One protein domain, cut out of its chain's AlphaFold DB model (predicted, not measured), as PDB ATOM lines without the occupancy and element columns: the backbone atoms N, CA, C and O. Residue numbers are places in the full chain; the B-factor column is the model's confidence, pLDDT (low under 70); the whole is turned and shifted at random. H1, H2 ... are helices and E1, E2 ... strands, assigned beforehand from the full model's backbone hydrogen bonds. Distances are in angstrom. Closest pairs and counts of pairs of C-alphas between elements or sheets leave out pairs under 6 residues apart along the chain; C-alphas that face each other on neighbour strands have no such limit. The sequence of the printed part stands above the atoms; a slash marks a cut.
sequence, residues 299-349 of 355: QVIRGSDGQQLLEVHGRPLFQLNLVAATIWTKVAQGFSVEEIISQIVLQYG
ATOM      1  N   GLN A 299     -21.785  24.853 -45.427       71.56
ATOM      2  CA  GLN A 299     -22.211  25.255 -44.083       71.56
ATOM      3  C   GLN A 299     -22.175  24.077 -43.106       71.56
ATOM      4  O   GLN A 299     -22.289  22.920 -43.502       71.56
ATOM      5  N   VAL A 300     -22.008  24.369 -41.817       70.94
ATOM      6  CA  VAL A 300     -22.085  23.358 -40.756       70.94
ATOM      7  C   VAL A 300     -23.531  23.262 -40.284       70.94
ATOM      8  O   VAL A 300     -24.122  24.266 -39.893       70.94
ATOM      9  N   ILE A 301     -24.095  22.057 -40.308       70.94
ATOM     10  CA  ILE A 301     -25.459  21.771 -39.849       70.94
ATOM     11  C   ILE A 301     -25.435  20.795 -38.673       70.94
ATOM     12  O   ILE A 301     -24.445  20.098 -38.438       70.94
ATOM     13  N   ARG A 302     -26.546  20.710 -37.935       71.75
ATOM     14  CA  ARG A 302     -26.718  19.742 -36.848       71.75
ATOM     15  C   ARG A 302     -27.567  18.561 -37.323       71.75
ATOM     16  O   ARG A 302     -28.682  18.765 -37.793       71.75
ATOM     17  N   GLY A 303     -27.033  17.348 -37.210       71.50
ATOM     18  CA  GLY A 303     -27.734  16.100 -37.501       71.50
ATOM     19  C   GLY A 303     -28.836  15.795 -36.483       71.50
ATOM     20  O   GLY A 303     -28.877  16.366 -35.390       71.50
ATOM     21  N   SER A 304     -29.729  14.869 -36.837       68.12
ATOM     22  CA  SER A 304     -30.874  14.449 -36.012       68.12
ATOM     23  C   SER A 304     -30.485  13.800 -34.677       68.12
ATOM     24  O   SER A 304     -31.305  13.722 -33.770       68.12
ATOM     25  N   ASP A 305     -29.238  13.356 -34.546       70.38
ATOM     26  CA  ASP A 305     -28.631  12.765 -33.350       70.38
ATOM     27  C   ASP A 305     -27.740  13.757 -32.571       70.38
ATOM     28  O   ASP A 305     -27.054  13.382 -31.622       70.38
ATOM     29  N   GLY A 306     -27.739  15.037 -32.962       71.06
ATOM     30  CA  GLY A 306     -26.959  16.097 -32.325       71.06
ATOM     31  C   GLY A 306     -25.528  16.256 -32.849       71.06
ATOM     32  O   GLY A 306     -24.853  17.200 -32.418       71.06
ATOM     33  N   GLN A 307     -25.077  15.406 -33.782       73.38
ATOM     34  CA  GLN A 307     -23.754  15.505 -34.412       73.38
ATOM     35  C   GLN A 307     -23.627  16.755 -35.295       73.38
ATOM     36  O   GLN A 307     -24.615  17.249 -35.835       73.38
ATOM     37  N   GLN A 308     -22.406  17.270 -35.468       77.56
ATOM     38  CA  GLN A 308     -22.143  18.356 -36.417       77.56
ATOM     39  C   GLN A 308     -21.683  17.786 -37.757       77.56
ATOM     40  O   GLN A 308     -20.724  17.015 -37.810       77.56
ATOM     41  N   LEU A 309     -22.376  18.157 -38.832       72.94
ATOM     42  CA  LEU A 309     -22.128  17.672 -40.184       72.94
ATOM     43  C   LEU A 309     -21.725  18.832 -41.092       72.94
ATOM     44  O   LEU A 309     -22.288  19.924 -41.004       72.94
ATOM     45  N   LEU A 310     -20.782  18.583 -41.996       74.25
ATOM     46  CA  LEU A 310     -20.483  19.510 -43.082       74.25
ATOM     47  C   LEU A 310     -21.466  19.273 -44.229       74.25
ATOM     48  O   LEU A 310     -21.502  18.185 -44.812       74.25
ATOM     49  N   GLU A 311     -22.251  20.294 -44.550       76.06
ATOM     50  CA  GLU A 311     -23.178  20.300 -45.671       76.06
ATOM     51  C   GLU A 311     -22.578  21.058 -46.856       76.06
ATOM     52  O   GLU A 311     -22.144  22.203 -46.723       76.06
ATOM     53  N   VAL A 312     -22.597  20.429 -48.032       69.44
ATOM     54  CA  VAL A 312     -22.233  21.066 -49.303       69.44
ATOM     55  C   VAL A 312     -23.422  20.932 -50.244       69.44
ATOM     56  O   VAL A 312     -23.855  19.819 -50.546       69.44
ATOM     57  N   HIS A 313     -23.972  22.061 -50.695       68.38
ATOM     58  CA  HIS A 313     -25.160  22.094 -51.559       68.38
ATOM     59  C   HIS A 313     -26.372  21.310 -51.014       68.38
ATOM     60  O   HIS A 313     -27.014  20.555 -51.748       68.38
ATOM     61  N   GLY A 314     -26.693  21.468 -49.726       64.12
ATOM     62  CA  GLY A 314     -27.867  20.816 -49.131       64.12
ATOM     63  C   GLY A 314     -27.696  19.313 -48.882       64.12
ATOM     64  O   GLY A 314     -28.685  18.611 -48.675       64.12
ATOM     65  N   ARG A 315     -26.467  18.781 -48.977       63.97
ATOM     66  CA  ARG A 315     -26.159  17.370 -48.709       63.97
ATOM     67  C   ARG A 315     -25.125  17.242 -47.586       63.97
ATOM     68  O   ARG A 315     -24.025  17.777 -47.743       63.97
ATOM     69  N   PRO A 316     -25.423  16.515 -46.494       68.69
ATOM     70  CA  PRO A 316     -24.431  16.207 -45.471       68.69
ATOM     71  C   PRO A 316     -23.396  15.226 -46.034       68.69
ATOM     72  O   PRO A 316     -23.763  14.184 -46.579       68.69
ATOM     73  N   LEU A 317     -22.110  15.562 -45.926       66.19
ATOM     74  CA  LEU A 317     -21.019  14.754 -46.488       66.19
ATOM     75  C   LEU A 317     -20.143  14.093 -45.424       66.19
ATOM     76  O   LEU A 317     -19.722  12.954 -45.613       66.19
ATOM     77  N   PHE A 318     -19.862  14.788 -44.318       73.25
ATOM     78  CA  PHE A 318     -18.916  14.320 -43.302       73.25
ATOM     79  C   PHE A 318     -19.354  14.718 -41.896       73.25
ATOM     80  O   PHE A 318     -19.838  15.833 -41.692       73.25
ATOM     81  N   GLN A 319     -19.120  13.833 -40.927       73.44
ATOM     82  CA  GLN A 319     -19.202  14.156 -39.507       73.44
ATOM     83  C   GLN A 319     -17.934  14.895 -39.073       73.44
ATOM     84  O   GLN A 319     -16.820  14.455 -39.356       73.44
ATOM     85  N   LEU A 320     -18.101  16.020 -38.385       72.75
ATOM     86  CA  LEU A 320     -17.000  16.824 -37.872       72.75
ATOM     87  C   LEU A 320     -16.767  16.511 -36.393       72.75
ATOM     88  O   LEU A 320     -17.708  16.420 -35.603       72.75
ATOM     89  N   ASN A 321     -15.495  16.404 -36.001       75.75
ATOM     90  CA  ASN A 321     -15.137  16.511 -34.590       75.75
ATOM     91  C   ASN A 321     -15.320  17.966 -34.113       75.75
ATOM     92  O   ASN A 321     -15.445  18.888 -34.921       75.75
ATOM     93  N   LEU A 322     -15.337  18.180 -32.796       72.19
ATOM     94  CA  LEU A 322     -15.691  19.476 -32.210       72.19
ATOM     95  C   LEU A 322     -14.746  20.617 -32.638       72.19
ATOM     96  O   LEU A 322     -15.192  21.745 -32.854       72.19
ATOM     97  N   VAL A 323     -13.458  20.319 -32.826       76.69
ATOM     98  CA  VAL A 323     -12.453  21.297 -33.272       76.69
ATOM     99  C   VAL A 323     -12.677  21.664 -34.740       76.69
ATOM    100  O   VAL A 323     -12.749  22.843 -35.071       76.69
ATOM    101  N   ALA A 324     -12.871  20.673 -35.613       74.12
ATOM    102  CA  ALA A 324     -13.144  20.883 -37.034       74.12
ATOM    103  C   ALA A 324     -14.460  21.640 -37.261       74.12
ATOM    104  O   ALA A 324     -14.510  22.559 -38.076       74.12
ATOM    105  N   ALA A 325     -15.502  21.304 -36.500       75.31
ATOM    106  CA  ALA A 325     -16.750  22.055 -36.442       75.31
ATOM    107  C   ALA A 325     -16.511  23.527 -36.073       75.31
ATOM    108  O   ALA A 325     -16.951  24.425 -36.785       75.31
ATOM    109  N   THR A 326     -15.747  23.767 -35.004       75.88
ATOM    110  CA  THR A 326     -15.418  25.117 -34.531       75.88
ATOM    111  C   THR A 326     -14.651  25.923 -35.586       75.88
ATOM    112  O   THR A 326     -14.992  27.080 -35.828       75.88
ATOM    113  N   ILE A 327     -13.658  25.315 -36.245       77.75
ATOM    114  CA  ILE A 327     -12.902  25.935 -37.346       77.75
ATOM    115  C   ILE A 327     -13.858  26.338 -38.468       77.75
ATOM    116  O   ILE A 327     -13.895  27.502 -38.859       77.75
ATOM    117  N   TRP A 328     -14.672  25.398 -38.952       76.81
ATOM    118  CA  TRP A 328     -15.575  25.641 -40.075       76.81
ATOM    119  C   TRP A 328     -16.634  26.700 -39.779       76.81
ATOM    120  O   TRP A 328     -16.916  27.532 -40.639       76.81
ATOM    121  N   THR A 329     -17.186  26.723 -38.564       76.44
ATOM    122  CA  THR A 329     -18.114  27.779 -38.145       76.44
ATOM    123  C   THR A 329     -17.455  29.157 -38.191       76.44
ATOM    124  O   THR A 329     -18.064  30.098 -38.691       76.44
ATOM    125  N   LYS A 330     -16.211  29.289 -37.719       79.31
ATOM    126  CA  LYS A 330     -15.509  30.581 -37.710       79.31
ATOM    127  C   LYS A 330     -15.078  31.025 -39.110       79.31
ATOM    128  O   LYS A 330     -15.210  32.201 -39.433       79.31
ATOM    129  N   VAL A 331     -14.666  30.091 -39.969       78.50
ATOM    130  CA  VAL A 331     -14.418  30.373 -41.395       78.50
ATOM    131  C   VAL A 331     -15.691  30.897 -42.064       78.50
ATOM    132  O   VAL A 331     -15.648  31.910 -42.756       78.50
ATOM    133  N   ALA A 332     -16.842  30.266 -41.812       73.06
ATOM    134  CA  ALA A 332     -18.126  30.715 -42.355       73.06
ATOM    135  C   ALA A 332     -18.566  32.090 -41.812       73.06
ATOM    136  O   ALA A 332     -19.282  32.821 -42.493       73.06
ATOM    137  N   GLN A 333     -18.127  32.452 -40.606       77.44
ATOM    138  CA  GLN A 333     -18.350  33.766 -39.994       77.44
ATOM    139  C   GLN A 333     -17.357  34.842 -40.474       77.44
ATOM    140  O   GLN A 333     -17.508  36.001 -40.098       77.44
ATOM    141  N   GLY A 334     -16.375  34.485 -41.311       80.25
ATOM    142  CA  GLY A 334     -15.423  35.425 -41.905       80.25
ATOM    143  C   GLY A 334     -14.229  35.794 -41.022       80.25
ATOM    144  O   GLY A 334     -13.570  36.789 -41.309       80.25
ATOM    145  N   PHE A 335     -13.941  35.021 -39.970       76.31
ATOM    146  CA  PHE A 335     -12.757  35.241 -39.131       76.31
ATOM    147  C   PHE A 335     -11.459  34.958 -39.900       76.31
ATOM    148  O   PHE A 335     -11.400  34.041 -40.728       76.31
ATOM    149  N   SER A 336     -10.403  35.716 -39.590       83.25
ATOM    150  CA  SER A 336      -9.061  35.464 -40.118       83.25
ATOM    151  C   SER A 336      -8.465  34.179 -39.538       83.25
ATOM    152  O   SER A 336      -8.894  33.663 -38.501       83.25
ATOM    153  N   VAL A 337      -7.432  33.651 -40.198       73.38
ATOM    154  CA  VAL A 337      -6.720  32.458 -39.723       73.38
ATOM    155  C   VAL A 337      -6.121  32.699 -38.332       73.38
ATOM    156  O   VAL A 337      -6.238  31.831 -37.467       73.38
ATOM    157  N   GLU A 338      -5.548  33.878 -38.076       81.00
ATOM    158  CA  GLU A 338      -4.972  34.215 -36.769       81.00
ATOM    159  C   GLU A 338      -6.039  34.282 -35.662       81.00
ATOM    160  O   GLU A 338      -5.818  33.788 -34.552       81.00
ATOM    161  N   GLU A 339      -7.219  34.834 -35.959       79.44
ATOM    162  CA  GLU A 339      -8.337  34.912 -35.011       79.44
ATOM    163  C   GLU A 339      -8.888  33.525 -34.663       79.44
ATOM    164  O   GLU A 339      -9.189  33.239 -33.499       79.44
ATOM    165  N   ILE A 340      -8.979  32.640 -35.660       83.31
ATOM    166  CA  ILE A 340      -9.411  31.253 -35.475       83.31
ATOM    167  C   ILE A 340      -8.426  30.508 -34.572       83.31
ATOM    168  O   ILE A 340      -8.853  29.861 -33.612       83.31
ATOM    169  N   ILE A 341      -7.121  30.628 -34.839       77.50
ATOM    170  CA  ILE A 341      -6.066  29.983 -34.044       77.50
ATOM    171  C   ILE A 341      -6.113  30.476 -32.594       77.50
ATOM    172  O   ILE A 341      -6.165  29.660 -31.674       77.50
ATOM    173  N   SER A 342      -6.172  31.795 -32.385       80.12
ATOM    174  CA  SER A 342      -6.230  32.404 -31.050       80.12
ATOM    175  C   SER A 342      -7.432  31.907 -30.236       80.12
ATOM    176  O   SER A 342      -7.302  31.523 -29.072       80.12
ATOM    177  N   GLN A 343      -8.610  31.819 -30.859       79.56
ATOM    178  CA  GLN A 343      -9.820  31.365 -30.170       79.56
ATOM    179  C   GLN A 343      -9.832  29.857 -29.899       79.56
ATOM    180  O   GLN A 343     -10.349  29.439 -28.867       79.56
ATOM    181  N   ILE A 344      -9.250  29.035 -30.775       79.69
ATOM    182  CA  ILE A 344      -9.104  27.592 -30.528       79.69
ATOM    183  C   ILE A 344      -8.148  27.344 -29.361       79.69
ATOM    184  O   ILE A 344      -8.432  26.515 -28.498       79.69
ATOM    185  N   VAL A 345      -7.055  28.101 -29.301       77.56
ATOM    186  CA  VAL A 345      -6.080  28.057 -28.205       77.56
ATOM    187  C   VAL A 345      -6.732  28.442 -26.878       77.56
ATOM    188  O   VAL A 345      -6.582  27.714 -25.897       77.56
ATOM    189  N   LEU A 346      -7.534  29.511 -26.858       77.00
ATOM    190  CA  LEU A 346      -8.298  29.926 -25.678       77.00
ATOM    191  C   LEU A 346      -9.366  28.903 -25.262       77.00
ATOM    192  O   LEU A 346      -9.556  28.662 -24.075       77.00
ATOM    193  N   GLN A 347     -10.073  28.308 -26.226       75.69
ATOM    194  CA  GLN A 347     -11.211  27.424 -25.961       75.69
ATOM    195  C   GLN A 347     -10.797  26.000 -25.563       75.69
ATOM    196  O   GLN A 347     -11.507  25.355 -24.794       75.69
ATOM    197  N   TYR A 348      -9.667  25.507 -26.076       76.50
ATOM    198  CA  TYR A 348      -9.216  24.124 -25.881       76.50
ATOM    199  C   TYR A 348      -7.863  24.005 -25.161       76.50
ATOM    200  O   TYR A 348      -7.368  22.894 -24.988       76.50
ATOM    201  N   GLY A 349      -7.264  25.118 -24.724       64.25
ATOM    202  CA  GLY A 349      -6.032  25.124 -23.924       64.25
ATOM    203  C   GLY A 349      -4.780  24.650 -24.671       64.25
ATOM    204  O   GLY A 349      -3.823  24.206 -24.039       64.25
TER     205      GLY A 349
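This is residues 299 to 349 of the 355 residues of an uncharacterized protein of Acidobacteria bacterium (UniProt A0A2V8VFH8). A small twisted sheet of E1, E2 and E3 has H1 packed over one face, and H2 folds back beside H1 on the side away from the sheet. The printed part has 51 residues, of mixed class, in the order E1 E2 E3 H1 H2; the strands form a meander, each the antiparallel neighbour of the one before. It is only just compact, close to loose, with a radius of gyration of the C-alphas of 11.6 A and spans of 30 by 21 by 12 A.

E1, residues 299 to 302, and E2, residues 308 to 312, form a hairpin, with N 301 and O 309 2.9 A apart. E2 and E3, residues 315 to 320, form another, with N 310 and O 318 at 2.9 A. H1, residues 322 to 332, is on one face of the sheet, making two layers, at a height over the sheet of 8.5 A. H2, residues 337 to 348, touches H1 with residues 340 to 344 alone in a helical hairpin, at a shallow tilt of 32 degrees, opposite ways; the closest C-alphas, of Lys 330 and Ile 340, are 6.5 A apart. Every O i to N i+4 pair is within hydrogen-bond range in H1 and H2.

E1 begins at C-alpha 299 (-22.211, 25.255, -44.083), and H2, 16.3 A long, ends at C-alpha 348 (-9.216, 24.124, -25.881).

The printed part has no cut, and its four links are tight. Residues 304, 312 to 317 and 349 have pLDDT under 70.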